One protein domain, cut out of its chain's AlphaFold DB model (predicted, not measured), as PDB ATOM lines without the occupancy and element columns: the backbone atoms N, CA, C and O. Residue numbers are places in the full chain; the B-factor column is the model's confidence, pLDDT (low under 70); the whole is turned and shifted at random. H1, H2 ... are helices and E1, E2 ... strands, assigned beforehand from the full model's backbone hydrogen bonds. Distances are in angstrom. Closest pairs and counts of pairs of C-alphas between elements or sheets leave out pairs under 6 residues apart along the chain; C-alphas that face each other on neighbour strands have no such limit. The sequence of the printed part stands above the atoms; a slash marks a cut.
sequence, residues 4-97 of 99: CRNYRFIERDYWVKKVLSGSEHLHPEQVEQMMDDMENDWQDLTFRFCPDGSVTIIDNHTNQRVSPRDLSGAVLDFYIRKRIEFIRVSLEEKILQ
ATOM      1  N   CYS A   4     224.961 217.851 174.221       92.56
ATOM      2  CA  CYS A   4     225.268 216.449 173.966       92.56
ATOM      3  C   CYS A   4     226.767 216.280 173.670       92.56
ATOM      4  O   CYS A   4     227.377 217.138 173.026       92.56
ATOM      5  N   ARG A   5     227.354 215.176 174.133       94.81
ATOM      6  CA  ARG A   5     228.774 214.853 173.944       94.81
ATOM      7  C   ARG A   5     228.918 213.590 173.112       94.81
ATOM      8  O   ARG A   5     228.257 212.591 173.392       94.81
ATOM      9  N   ASN A   6     229.794 213.657 172.115       96.56
ATOM     10  CA  ASN A   6     230.121 212.535 171.248       96.56
ATOM     11  C   ASN A   6     231.378 211.828 171.761       96.56
ATOM     12  O   ASN A   6     232.361 212.480 172.106       96.56
ATOM     13  N   TYR A   7     231.354 210.501 171.745       97.50
ATOM     14  CA  TYR A   7     232.497 209.646 172.017       97.50
ATOM     15  C   TYR A   7     232.600 208.623 170.894       97.50
ATOM     16  O   TYR A   7     231.681 207.828 170.706       97.50
ATOM     17  N   ARG A   8     233.701 208.655 170.145       97.88
ATOM     18  CA  ARG A   8     234.007 207.629 169.150       97.88
ATOM     19  C   ARG A   8     234.739 206.481 169.829       97.88
ATOM     20  O   ARG A   8     235.635 206.719 170.640       97.88
ATOM     21  N   PHE A   9     234.338 205.263 169.507       98.25
ATOM     22  CA  PHE A   9     234.978 204.040 169.952       98.25
ATOM     23  C   PHE A   9     235.333 203.214 168.723       98.25
ATOM     24  O   PHE A   9     234.442 202.821 167.975       98.25
ATOM     25  N   ILE A  10     236.627 202.959 168.554       97.25
ATOM     26  CA  ILE A  10     237.163 202.082 167.519       97.25
ATOM     27  C   ILE A  10     237.634 200.819 168.232       97.25
ATOM     28  O   ILE A  10     238.513 200.874 169.096       97.25
ATOM     29  N   GLU A  11     237.014 199.685 167.924       95.94
ATOM     30  CA  GLU A  11     237.279 198.430 168.622       95.94
ATOM     31  C   GLU A  11     238.714 197.941 168.406       95.94
ATOM     32  O   GLU A  11     239.349 197.482 169.357       95.94
ATOM     33  N   ARG A  12     239.258 198.127 167.198       95.25
ATOM     34  CA  ARG A  12     240.664 197.833 166.888       95.25
ATOM     35  C   ARG A  12     241.602 198.560 167.856       95.25
ATOM     36  O   ARG A  12     242.396 197.921 168.540       95.25
ATOM     37  N   ASP A  13     241.441 199.877 167.995       95.62
ATOM     38  CA  ASP A  13     242.262 200.712 168.883       95.62
ATOM     39  C   ASP A  13     242.152 200.273 170.349       95.62
ATOM     40  O   ASP A  13     243.132 200.303 171.101       95.62
ATOM     41  N   TYR A  14     240.959 199.843 170.772       95.69
ATOM     42  CA  TYR A  14     240.761 199.282 172.106       95.69
ATOM     43  C   TYR A  14     241.617 198.029 172.318       95.69
ATOM     44  O   TYR A  14     242.290 197.929 173.348       95.69
ATOM     45  N   TRP A  15     241.623 197.093 171.366       94.50
ATOM     46  CA  TRP A  15     242.404 195.862 171.482       94.50
ATOM     47  C   TRP A  15     243.906 196.109 171.370       94.50
ATOM     48  O   TRP A  15     244.634 195.593 172.218       94.50
ATOM     49  N   VAL A  16     244.357 196.974 170.452       94.56
ATOM     50  CA  VAL A  16     245.761 197.425 170.381       94.56
ATOM     51  C   VAL A  16     246.213 197.931 171.749       94.56
ATOM     52  O   VAL A  16     247.182 197.435 172.328       94.56
ATOM     53  N   LYS A  17     245.459 198.876 172.326       94.38
ATOM     54  CA  LYS A  17     245.784 199.456 173.632       94.38
ATOM     55  C   LYS A  17     245.777 198.409 174.742       94.38
ATOM     56  O   LYS A  17     246.624 198.456 175.632       94.38
ATOM     57  N   LYS A  18     244.819 197.483 174.715       93.75
ATOM     58  CA  LYS A  18     244.678 196.444 175.738       93.75
ATOM     59  C   LYS A  18     245.847 195.467 175.713       93.75
ATOM     60  O   LYS A  18     246.393 195.188 176.778       93.75
ATOM     61  N   VAL A  19     246.260 195.008 174.532       93.38
ATOM     62  CA  VAL A  19     247.439 194.147 174.372       93.38
ATOM     63  C   VAL A  19     248.684 194.880 174.856       93.38
ATOM     64  O   VAL A  19     249.349 194.377 175.755       93.38
ATOM     65  N   LEU A  20     248.924 196.105 174.375       93.19
ATOM     66  CA  LEU A  20     250.085 196.900 174.788       93.19
ATOM     67  C   LEU A  20     250.131 197.160 176.295       93.19
ATOM     68  O   LEU A  20     251.202 197.141 176.889       93.19
ATOM     69  N   SER A  21     248.979 197.362 176.936       91.00
ATOM     70  CA  SER A  21     248.919 197.540 178.392       91.00
ATOM     71  C   SER A  21     249.193 196.259 179.189       91.00
ATOM     72  O   SER A  21     249.537 196.344 180.364       91.00
ATOM     73  N   GLY A  22     249.001 195.087 178.578       89.50
ATOM     74  CA  GLY A  22     249.172 193.780 179.215       89.50
ATOM     75  C   GLY A  22     250.484 193.076 178.868       89.50
ATOM     76  O   GLY A  22     250.776 192.035 179.450       89.50
ATOM     77  N   SER A  23     251.262 193.613 177.928       86.56
ATOM     78  CA  SER A  23     252.512 193.020 177.458       86.56
ATOM     79  C   SER A  23     253.700 193.936 177.732       86.56
ATOM     80  O   SER A  23     253.753 195.048 177.217       86.56
ATOM     81  N   GLU A  24     254.705 193.443 178.455       82.56
ATOM     82  CA  GLU A  24     255.965 194.176 178.663       82.56
ATOM     83  C   GLU A  24     256.955 194.027 177.495       82.56
ATOM     84  O   GLU A  24     257.956 194.738 177.432       82.56
ATOM     85  N   HIS A  25     256.710 193.088 176.576       86.31
ATOM     86  CA  HIS A  25     257.706 192.651 175.588       86.31
ATOM     87  C   HIS A  25     257.289 192.833 174.125       86.31
ATOM     88  O   HIS A  25     258.100 192.569 173.242       86.31
ATOM     89  N   LEU A  26     256.051 193.255 173.851       87.38
ATOM     90  CA  LEU A  26     255.590 193.481 172.480       87.38
ATOM     91  C   LEU A  26     255.797 194.941 172.089       87.38
ATOM     92  O   LEU A  26     255.393 195.854 172.810       87.38
ATOM     93  N   HIS A  27     256.405 195.153 170.926       90.88
ATOM     94  CA  HIS A  27     256.513 196.482 170.342       90.88
ATOM     95  C   HIS A  27     255.169 196.893 169.704       90.88
ATOM     96  O   HIS A  27     254.498 196.027 169.135       90.88
ATOM     97  N   PRO A  28     254.776 198.185 169.727       90.94
ATOM     98  CA  PRO A  28     253.544 198.668 169.096       90.94
ATOM     99  C   PRO A  28     253.328 198.163 167.671       90.94
ATOM    100  O   PRO A  28     252.272 197.624 167.375       90.94
ATOM    101  N   GLU A  29     254.355 198.228 166.828       92.50
ATOM    102  CA  GLU A  29     254.284 197.772 165.432       92.50
ATOM    103  C   GLU A  29     253.937 196.283 165.296       92.50
ATOM    104  O   GLU A  29     253.218 195.898 164.380       92.50
ATOM    105  N   GLN A  30     254.406 195.439 166.222       91.88
ATOM    106  CA  GLN A  30     254.070 194.014 166.213       91.88
ATOM    107  C   GLN A  30     252.599 193.799 166.563       91.88
ATOM    108  O   GLN A  30     251.943 192.963 165.955       91.88
ATOM    109  N   VAL A  31     252.071 194.565 167.523       93.06
ATOM    110  CA  VAL A  31     250.655 194.497 167.902       93.06
ATOM    111  C   VAL A  31     249.771 195.001 166.765       93.06
ATOM    112  O   VAL A  31     248.772 194.363 166.464       93.06
ATOM    113  N   GLU A  32     250.149 196.100 166.114       91.31
ATOM    114  CA  GLU A  32     249.440 196.631 164.945       91.31
ATOM    115  C   GLU A  32     249.367 195.586 163.824       91.31
ATOM    116  O   GLU A  32     248.272 195.273 163.361       91.31
ATOM    117  N   GLN A  33     250.499 194.960 163.476       91.50
ATOM    118  CA  GLN A  33     250.535 193.892 162.472       91.50
ATOM    119  C   GLN A  33     249.655 192.703 162.874       91.50
ATOM    120  O   GLN A  33     248.888 192.205 162.060       91.50
ATOM    121  N   MET A  34     249.704 192.277 164.142       91.25
ATOM    122  CA  MET A  34     248.834 191.207 164.639       91.25
ATOM    123  C   MET A  34     247.349 191.558 164.509       91.25
ATOM    124  O   MET A  34     246.550 190.672 164.228       91.25
ATOM    125  N   MET A  35     246.965 192.817 164.741       90.81
ATOM    126  CA  MET A  35     245.573 193.252 164.590       90.81
ATOM    127  C   MET A  35     245.147 193.336 163.121       90.81
ATOM    128  O   MET A  35     243.976 193.098 162.837       90.81
ATOM    129  N   ASP A  36     246.065 193.670 162.211       87.81
ATOM    130  CA  ASP A  36     245.807 193.716 160.766       87.81
ATOM    131  C   ASP A  36     245.717 192.318 160.144       87.81
ATOM    132  O   ASP A  36     244.914 192.097 159.239       87.81
ATOM    133  N   ASP A  37     246.488 191.358 160.663       90.06
ATOM    134  CA  ASP A  37     246.433 189.952 160.245       90.06
ATOM    135  C   ASP A  37     245.131 189.260 160.697       90.06
ATOM    136  O   ASP A  37     244.736 188.226 160.152       90.06
ATOM    137  N   MET A  38     244.447 189.811 161.706       86.06
ATOM    138  CA  MET A  38     243.114 189.367 162.092       86.06
ATOM    139  C   MET A  38     242.101 189.917 161.081       86.06
ATOM    140  O   MET A  38     241.728 191.085 161.150       86.06
ATOM    141  N   GLU A  39     241.606 189.065 160.178       75.75
ATOM    142  CA  GLU A  39     240.463 189.360 159.295       75.75
ATOM    143  C   GLU A  39     239.162 189.496 160.115       75.75
ATOM    144  O   GLU A  39     238.284 188.633 160.092       75.75
ATOM    145  N   ASN A  40     239.063 190.559 160.911       82.44
ATOM    146  CA  ASN A  40     237.951 190.820 161.810       82.44
ATOM    147  C   ASN A  40     237.286 192.153 161.459       82.44
ATOM    148  O   ASN A  40     237.959 193.172 161.285       82.44
ATOM    149  N   ASP A  41     235.957 192.155 161.421       88.06
ATOM    150  CA  ASP A  41     235.169 193.371 161.225       88.06
ATOM    151  C   ASP A  41     235.120 194.160 162.540       88.06
ATOM    152  O   ASP A  41     234.230 193.989 163.377       88.06
ATOM    153  N   TRP A  42     236.123 195.014 162.744       93.50
ATOM    154  CA  TRP A  42     236.209 195.877 163.917       93.50
ATOM    155  C   TRP A  42     235.082 196.908 163.935       93.50
ATOM    156  O   TRP A  42     234.893 197.655 162.976       93.50
ATOM    157  N   GLN A  43     234.369 197.019 165.057       95.94
ATOM    158  CA  GLN A  43     233.321 198.027 165.182       95.94
ATOM    159  C   GLN A  43     233.903 199.440 165.366       95.94
ATOM    160  O   GLN A  43     234.731 199.678 166.249       95.94
ATOM    161  N   ASP A  44     233.399 200.406 164.596       97.69
ATOM    162  CA  ASP A  44     233.667 201.839 164.762       97.69
ATOM    163  C   ASP A  44     232.355 202.590 165.004       97.69
ATOM    164  O   ASP A  44     231.611 202.903 164.072       97.69
ATOM    165  N   LEU A  45     232.050 202.867 166.274       98.50
ATOM    166  CA  LEU A  45     230.788 203.490 166.671       98.50
ATOM    167  C   LEU A  45     230.995 204.870 167.297       98.50
ATOM    168  O   LEU A  45     231.888 205.094 168.116       98.50
ATOM    169  N   THR A  46     230.086 205.791 166.991       98.56
ATOM    170  CA  THR A  46     229.962 207.083 167.671       98.56
ATOM    171  C   THR A  46     228.773 207.073 168.626       98.56
ATOM    172  O   THR A  46     227.621 206.935 168.218       98.56
ATOM    173  N   PHE A  47     229.044 207.306 169.907       98.44
ATOM    174  CA  PHE A  47     228.051 207.434 170.966       98.44
ATOM    175  C   PHE A  47     227.813 208.902 171.300       98.44
ATOM    176  O   PHE A  47     228.721 209.592 171.759       98.44
ATOM    177  N   ARG A  48     226.582 209.380 171.141       97.56
ATOM    178  CA  ARG A  48     226.164 210.723 171.546       97.56
ATOM    179  C   ARG A  48     225.300 210.652 172.797       97.56
ATOM    180  O   ARG A  48     224.152 210.225 172.707       97.56
ATOM    181  N   PHE A  49     225.832 211.098 173.933       95.62
ATOM    182  CA  PHE A  49     225.113 211.190 175.207       95.62
ATOM    183  C   PHE A  49     224.553 212.597 175.389       95.62
ATOM    184  O   PHE A  49     225.294 213.570 175.240       95.62
ATOM    185  N   CYS A  50     223.271 212.713 175.721       93.56
ATOM    186  CA  CYS A  50     222.594 213.990 175.911       93.56
ATOM    187  C   CYS A  50     222.135 214.188 177.368       93.56
ATOM    188  O   CYS A  50     221.873 213.205 178.062       93.56
ATOM    189  N   PRO A  51     222.022 215.441 177.855       89.19
ATOM    190  CA  PRO A  51     221.690 215.753 179.259       89.19
ATOM    191  C   PRO A  51     220.322 215.251 179.723       89.19
ATOM    192  O   PRO A  51     220.108 215.043 180.912       89.19
ATOM    193  N   ASP A  52     219.402 215.033 178.786       88.19
ATOM    194  CA  ASP A  52     218.100 214.406 179.024       88.19
ATOM    195  C   ASP A  52     218.202 212.892 179.298       88.19
ATOM    196  O   ASP A  52     217.199 212.224 179.538       88.19
ATOM    197  N   GLY A  53     219.414 212.337 179.261       86.19
ATOM    198  CA  GLY A  53     219.671 210.915 179.393       86.19
ATOM    199  C   GLY A  53     219.435 210.141 178.100       86.19
ATOM    200  O   GLY A  53     219.529 208.915 178.116       86.19
ATOM    201  N   SER A  54     219.155 210.779 176.964       92.06
ATOM    202  CA  SER A  54     219.091 210.069 175.687       92.06
ATOM    203  C   SER A  54     220.496 209.705 175.191       92.06
ATOM    204  O   SER A  54     221.484 210.388 175.477       92.06
ATOM    205  N   VAL A  55     220.599 208.578 174.478       96.00
ATOM    206  CA  VAL A  55     221.816 208.181 173.757       96.00
ATOM    207  C   VAL A  55     221.467 207.835 172.323       96.00
ATOM    208  O   VAL A  55     220.521 207.097 172.066       96.00
ATOM    209  N   THR A  56     222.248 208.371 171.389       97.75
ATOM    210  CA  THR A  56     222.259 207.935 169.989       97.75
ATOM    211  C   THR A  56     223.565 207.199 169.721       97.75
ATOM    212  O   THR A  56     224.619 207.700 170.104       97.75
ATOM    213  N   ILE A  57     223.505 206.045 169.063       98.50
ATOM    214  CA  ILE A  57     224.682 205.280 168.642       98.50
ATOM    215  C   ILE A  57     224.638 205.189 167.122       98.50
ATOM    216  O   ILE A  57     223.600 204.823 166.569       98.50
ATOM    217  N   ILE A  58     225.732 205.568 166.469       98.50
ATOM    218  CA  ILE A  58     225.887 205.538 165.015       98.50
ATOM    219  C   ILE A  58     227.061 204.633 164.673       98.50
ATOM    220  O   ILE A  58     228.134 204.802 165.244       98.50
ATOM    221  N   ASP A  59     226.852 203.704 163.750       97.94
ATOM    222  CA  ASP A  59     227.932 202.982 163.083       97.94
ATOM    223  C   ASP A  59     228.570 203.892 162.033       97.94
ATOM    224  O   ASP A  59     227.887 204.384 161.138       97.94
ATOM    225  N   ASN A  60     229.868 204.159 162.164       97.88
ATOM    226  CA  ASN A  60     230.583 205.086 161.293       97.88
ATOM    227  C   ASN A  60     230.863 204.500 159.896       97.88
ATOM    228  O   ASN A  60     231.129 205.273 158.976       97.88
ATOM    229  N   HIS A  61     230.756 203.180 159.704       95.75
ATOM    230  CA  HIS A  61     230.898 202.544 158.392       95.75
ATOM    231  C   HIS A  61     229.609 202.637 157.577       95.75
ATOM    232  O   HIS A  61     229.625 203.029 156.412       95.75
ATOM    233  N   THR A  62     228.477 202.289 158.193       96.19
ATOM    234  CA  THR A  62     227.172 202.247 157.511       96.19
ATOM    235  C   THR A  62     226.365 203.536 157.665       96.19
ATOM    236  O   THR A  62     225.375 203.740 156.960       96.19
ATOM    237  N   ASN A  63     226.770 204.411 158.588       96.69
ATOM    238  CA  ASN A  63     226.044 205.604 159.024       96.69
ATOM    239  C   ASN A  63     224.625 205.301 159.555       96.69
ATOM    240  O   ASN A  63     223.739 206.162 159.547       96.69
ATOM    241  N   GLN A  64     224.388 204.064 160.003       97.75
ATOM    242  CA  GLN A  64     223.103 203.625 160.540       97.75
ATOM    243  C   GLN A  64     223.054 203.748 162.062       97.75
ATOM    244  O   GLN A  64     224.072 203.764 162.756       97.75
ATOM    245  N   ARG A  65     221.831 203.842 162.598       97.62
ATOM    246  CA  ARG A  65     221.609 203.804 164.047       97.62
ATOM    247  C   ARG A  65     221.739 202.378 164.556       97.62
ATOM    248  O   ARG A  65     221.118 201.477 164.006       97.62
ATOM    249  N   VAL A  66     222.445 202.227 165.669       97.94
ATOM    250  CA  VAL A  66     222.617 200.950 166.366       97.94
ATOM    251  C   VAL A  66     221.823 200.974 167.671       97.94
ATOM    252  O   VAL A  66     221.848 201.968 168.406       97.94
ATOM    253  N   SER A  67     221.092 199.899 167.972       96.56
ATOM    254  CA  SER A  67     220.430 199.764 169.270       96.56
ATOM    255  C   SER A  67     221.450 199.352 170.331       96.56
ATOM    256  O   SER A  67     222.276 198.482 170.068       96.56
ATOM    257  N   PRO A  68     221.357 199.850 171.578       95.69
ATOM    258  CA  PRO A  68     222.172 199.337 172.677       95.69
ATOM    259  C   PRO A  68     222.081 197.815 172.876       95.69
ATOM    260  O   PRO A  68     223.002 197.220 173.424       95.69
ATOM    261  N   ARG A  69     220.968 197.192 172.461       96.00
ATOM    262  CA  ARG A  69     220.756 195.736 172.538       96.00
ATOM    263  C   ARG A  69     221.552 194.950 171.497       96.00
ATOM    264  O   ARG A  69     221.770 193.765 171.708       96.00
ATOM    265  N   ASP A  70     221.962 195.611 170.419       96.00
ATOM    266  CA  ASP A  70     222.729 195.012 169.325       96.00
ATOM    267  C   ASP A  70     224.242 195.123 169.581       96.00
ATOM    268  O   ASP A  70     225.049 194.620 168.807       96.00
ATOM    269  N   LEU A  71     224.643 195.794 170.668       96.94
ATOM    270  CA  LEU A  71     226.039 195.883 171.074       96.94
ATOM    271  C   LEU A  71     226.497 194.583 171.735       96.94
ATOM    272  O   LEU A  71     225.790 193.995 172.556       96.94
ATOM    273  N   SER A  72     227.750 194.222 171.487       95.50
ATOM    274  CA  SER A  72     228.421 193.103 172.147       95.50
ATOM    275  C   SER A  72     229.881 193.432 172.461       95.50
ATOM    276  O   SER A  72     230.410 194.457 172.033       95.50
ATOM    277  N   GLY A  73     230.534 192.572 173.246       95.31
ATOM    278  CA  GLY A  73     231.979 192.635 173.466       95.31
ATOM    279  C   GLY A  73     232.474 193.962 174.053       95.31
ATOM    280  O   GLY A  73     231.885 194.505 174.994       95.31
ATOM    281  N   ALA A  74     233.587 194.465 173.514       96.19
ATOM    282  CA  ALA A  74     234.266 195.656 174.024       96.19
ATOM    283  C   ALA A  74     233.418 196.928 173.882       96.19
ATOM    284  O   ALA A  74     233.424 197.793 174.760       96.19
ATOM    285  N   VAL A  75     232.635 197.013 172.808       97.00
ATOM    286  CA  VAL A  75     231.745 198.140 172.534       97.00
ATOM    287  C   VAL A  75     230.607 198.219 173.557       97.00
ATOM    288  O   VAL A  75     230.281 199.306 174.046       97.00
ATOM    289  N   LEU A  76     230.020 197.075 173.931       97.81
ATOM    290  CA  LEU A  76     228.995 197.015 174.978       97.81
ATOM    291  C   LEU A  76     229.562 197.429 176.346       97.81
ATOM    292  O   LEU A  76     228.936 198.225 177.049       97.81
ATOM    293  N   ASP A  77     230.748 196.934 176.714       97.88
ATOM    294  CA  ASP A  77     231.426 197.323 177.962       97.88
ATOM    295  C   ASP A  77     231.698 198.837 177.999       97.88
ATOM    296  O   ASP A  77     231.381 199.507 178.988       97.88
ATOM    297  N   PHE A  78     232.189 199.402 176.891       97.81
ATOM    298  CA  PHE A  78     232.378 200.844 176.747       97.81
ATOM    299  C   PHE A  78     231.073 201.621 176.965       97.81
ATOM    300  O   PHE A  78     231.035 202.557 177.775       97.81
ATOM    301  N   TYR A  79     229.993 201.215 176.288       97.62
ATOM    302  CA  TYR A  79     228.680 201.843 176.417       97.62
ATOM    303  C   TYR A  79     228.187 201.842 177.865       97.62
ATOM    304  O   TYR A  79     227.791 202.892 178.377       97.62
ATOM    305  N   ILE A  80     228.243 200.693 178.546       97.44
ATOM    306  CA  ILE A  80     227.770 200.550 179.929       97.44
ATOM    307  C   ILE A  80     228.550 201.483 180.861       97.44
ATOM    308  O   ILE A  80     227.944 202.233 181.630       97.44
ATOM    309  N   ARG A  81     229.885 201.495 180.769       97.19
ATOM    310  CA  ARG A  81     230.732 202.343 181.623       97.19
ATOM    311  C   ARG A  81     230.452 203.824 181.409       97.19
ATOM    312  O   ARG A  81     230.236 204.546 182.382       97.19
ATOM    313  N   LYS A  82     230.390 204.272 180.150       95.75
ATOM    314  CA  LYS A  82     230.069 205.671 179.828       95.75
ATOM    315  C   LYS A  82     228.661 206.058 180.249       95.75
ATOM    316  O   LYS A  82     228.456 207.162 180.747       95.75
ATOM    317  N   ARG A  83     227.698 205.146 180.122       95.38
ATOM    318  CA  ARG A  83     226.325 205.374 180.572       95.38
ATOM    319  C   ARG A  83     226.248 205.574 182.086       95.38
ATOM    320  O   ARG A  83     225.568 206.497 182.527       95.38
ATOM    321  N   ILE A  84     226.950 204.751 182.864       95.81
ATOM    322  CA  ILE A  84     227.016 204.882 184.327       95.81
ATOM    323  C   ILE A  84     227.682 206.204 184.722       95.81
ATOM    324  O   ILE A  84     227.134 206.929 185.549       95.81
ATOM    325  N   GLU A  85     228.829 206.536 184.121       94.25
ATOM    326  CA  GLU A  85     229.535 207.807 184.349       94.25
ATOM    327  C   GLU A  85     228.602 209.002 184.114       94.25
ATOM    328  O   GLU A  85     228.466 209.870 184.973       94.25
ATOM    329  N   PHE A  86     227.887 208.997 182.989       92.19
ATOM    330  CA  PHE A  86     226.964 210.064 182.628       92.19
ATOM    331  C   PHE A  86     225.815 210.230 183.634       92.19
ATOM    332  O   PHE A  86     225.483 211.348 184.025       92.19
ATOM    333  N   ILE A  87     225.220 209.118 184.081       92.06
ATOM    334  CA  ILE A  87     224.147 209.137 185.085       92.06
ATOM    335  C   ILE A  87     224.659 209.714 186.407       92.06
ATOM    336  O   ILE A  87     223.974 210.538 187.009       92.06
ATOM    337  N   ARG A  88     225.857 209.312 186.847       93.44
ATOM    338  CA  ARG A  88     226.457 209.804 188.097       93.44
ATOM    339  C   ARG A  88     226.667 211.312 188.063       93.44
ATOM    340  O   ARG A  88     226.170 211.993 188.953       93.44
ATOM    341  N   VAL A  89     227.293 211.825 187.003       91.19
ATOM    342  CA  VAL A  89     227.510 213.271 186.824       91.19
ATOM    343  C   VAL A  89     226.177 214.024 186.833       91.19
ATOM    344  O   VAL A  89     226.034 215.017 187.538       91.19
ATOM    345  N   SER A  90     225.165 213.525 186.118       89.06
ATOM    346  CA  SER A  90     223.846 214.170 186.089       89.06
ATOM    347  C   SER A  90     223.160 214.196 187.461       89.06
ATOM    348  O   SER A  90     222.485 215.171 187.798       89.06
ATOM    349  N   LEU A  91     223.307 213.139 188.264       91.19
ATOM    350  CA  LEU A  91     222.763 213.096 189.623       91.19
ATOM    351  C   LEU A  91     223.488 214.076 190.551       91.19
ATOM    352  O   LEU A  91     222.822 214.789 191.296       91.19
ATOM    353  N   GLU A  92     224.816 214.147 190.478       92.88
ATOM    354  CA  GLU A  92     225.630 215.096 191.248       92.88
ATOM    355  C   GLU A  92     225.261 216.552 190.919       92.88
ATOM    356  O   GLU A  92     225.038 217.351 191.828       92.88
ATOM    357  N   GLU A  93     225.091 216.883 189.634       90.00
ATOM    358  CA  GLU A  93     224.631 218.207 189.190       90.00
ATOM    359  C   GLU A  93     223.242 218.555 189.752       90.00
ATOM    360  O   GLU A  93     223.011 219.682 190.193       90.00
ATOM    361  N   LYS A  94     222.306 217.595 189.767       89.50
ATOM    362  CA  LYS A  94     220.967 217.809 190.340       89.50
ATOM    363  C   LYS A  94     221.018 218.004 191.849       89.50
ATOM    364  O   LYS A  94     220.315 218.872 192.353       89.50
ATOM    365  N   ILE A  95     221.832 217.227 192.559       93.69
ATOM    366  CA  ILE A  95     222.019 217.410 194.002       93.69
ATOM    367  C   ILE A  95     222.534 218.825 194.270       93.69
ATOM    368  O   ILE A  95     221.949 219.513 195.089       93.69
ATOM    369  N   LEU A  96     223.536 219.306 193.529       93.38
ATOM    370  CA  LEU A  96     224.062 220.665 193.695       93.38
ATOM    371  C   LEU A  96     223.017 221.762 193.409       93.38
ATOM    372  O   LEU A  96     223.044 222.814 194.034       93.38
ATOM    373  N   GLN A  97     222.115 221.535 192.452       91.75
ATOM    374  CA  GLN A  97     221.098 222.514 192.056       91.75
ATOM    375  C   GLN A  97     219.940 222.644 193.061       91.75
ATOM    376  O   GLN A  97     219.296 223.694 193.099       91.75
TER     377      GLN A  97
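This is residues 4 to 97 of the 99 residues of an uncharacterized protein of Paenibacillus larvae subsp. larvae DSM 25719 (UniProt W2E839). A long helix, H3, covers one face of a small three-stranded sheet, and a helical hairpin, H1 and H2, sits beyond the end of the sheet where E1 ends and E2 begins. The far end of H3, residues 91 to 97, sticks out free, while no named helix lies on the sheet's other face. The 94 residues printed include three named helices and three named strands, in the order E1 H1 H2 E2 E3 H3; the sheet runs E1 - E2 - E3, all antiparallel, and the class is mixed, helices and strands. The whole is loose, with a radius of gyration of the C-alphas of 16.1 A, and only just elongated, spanning 50 by 32 by 18 A.

Find C-alpha 5 at (228.774, 214.853, 173.944), where E1 begins; it runs through residues 5 to 10, 16.6 A long. H1 follows at once, residues 11 to 22, 16.6 A, and then H2, residues 28 to 37, 14.3 A, ending at C-alpha 37 at (246.433, 189.952, 160.245). Look next at E2, residues 44 to 49, 16.4 A, and E3, residues 55 to 59, 13.4 A. H3, residues 73 to 97, runs 36.8 A to C-alpha 97 at (221.098, 222.514, 192.056).

Begin with the sheet, where E2 is the inner strand. Beside E1, N 7 and O 47 are 2.8 A apart, within hydrogen-bond range, and the two strands are antiparallel at 161 degrees. In the hairpin of E2 and E3, antiparallel at 164 degrees, look for N 46 and O 58 at 2.8 A. H3 is on this sheet at a height of 8.1 A, making two layers, a helix on one face of a sheet. It lies over E2 and runs along the strands, at 13 degrees to E2 on the local plane; the closest C-alphas of E2 and H3 are those of Phe 49 and Phe 86, 7.7 A apart. H1 is not on the sheet, but only just, with 4 pairs of C-alphas within 10 A. H1 and H3 only just touch, only at their ends, with 3 pairs of C-alphas within 8 A, the closest Glu 11 and Ala 74 at 6.8 A; they are about perpendicular, at 90 degrees. H1 and H2 form a helical hairpin: they touch, closest at C-alphas 16 and 31, 6.2 A, opposite ways at a steep tilt of 44 degrees. H2 and H3 are apart. In H1, H2 and H3, every O i to N i+4 pair is within hydrogen-bond range.

The C-alphas farthest apart are those of Asp 37 and Gln 97, 52.1 A. The printed part has no cut. Look at residues 60 to 72 for the one long link, from E3 to H3. The mean pLDDT of the printed part is 93.7, and no printed residue is under 70.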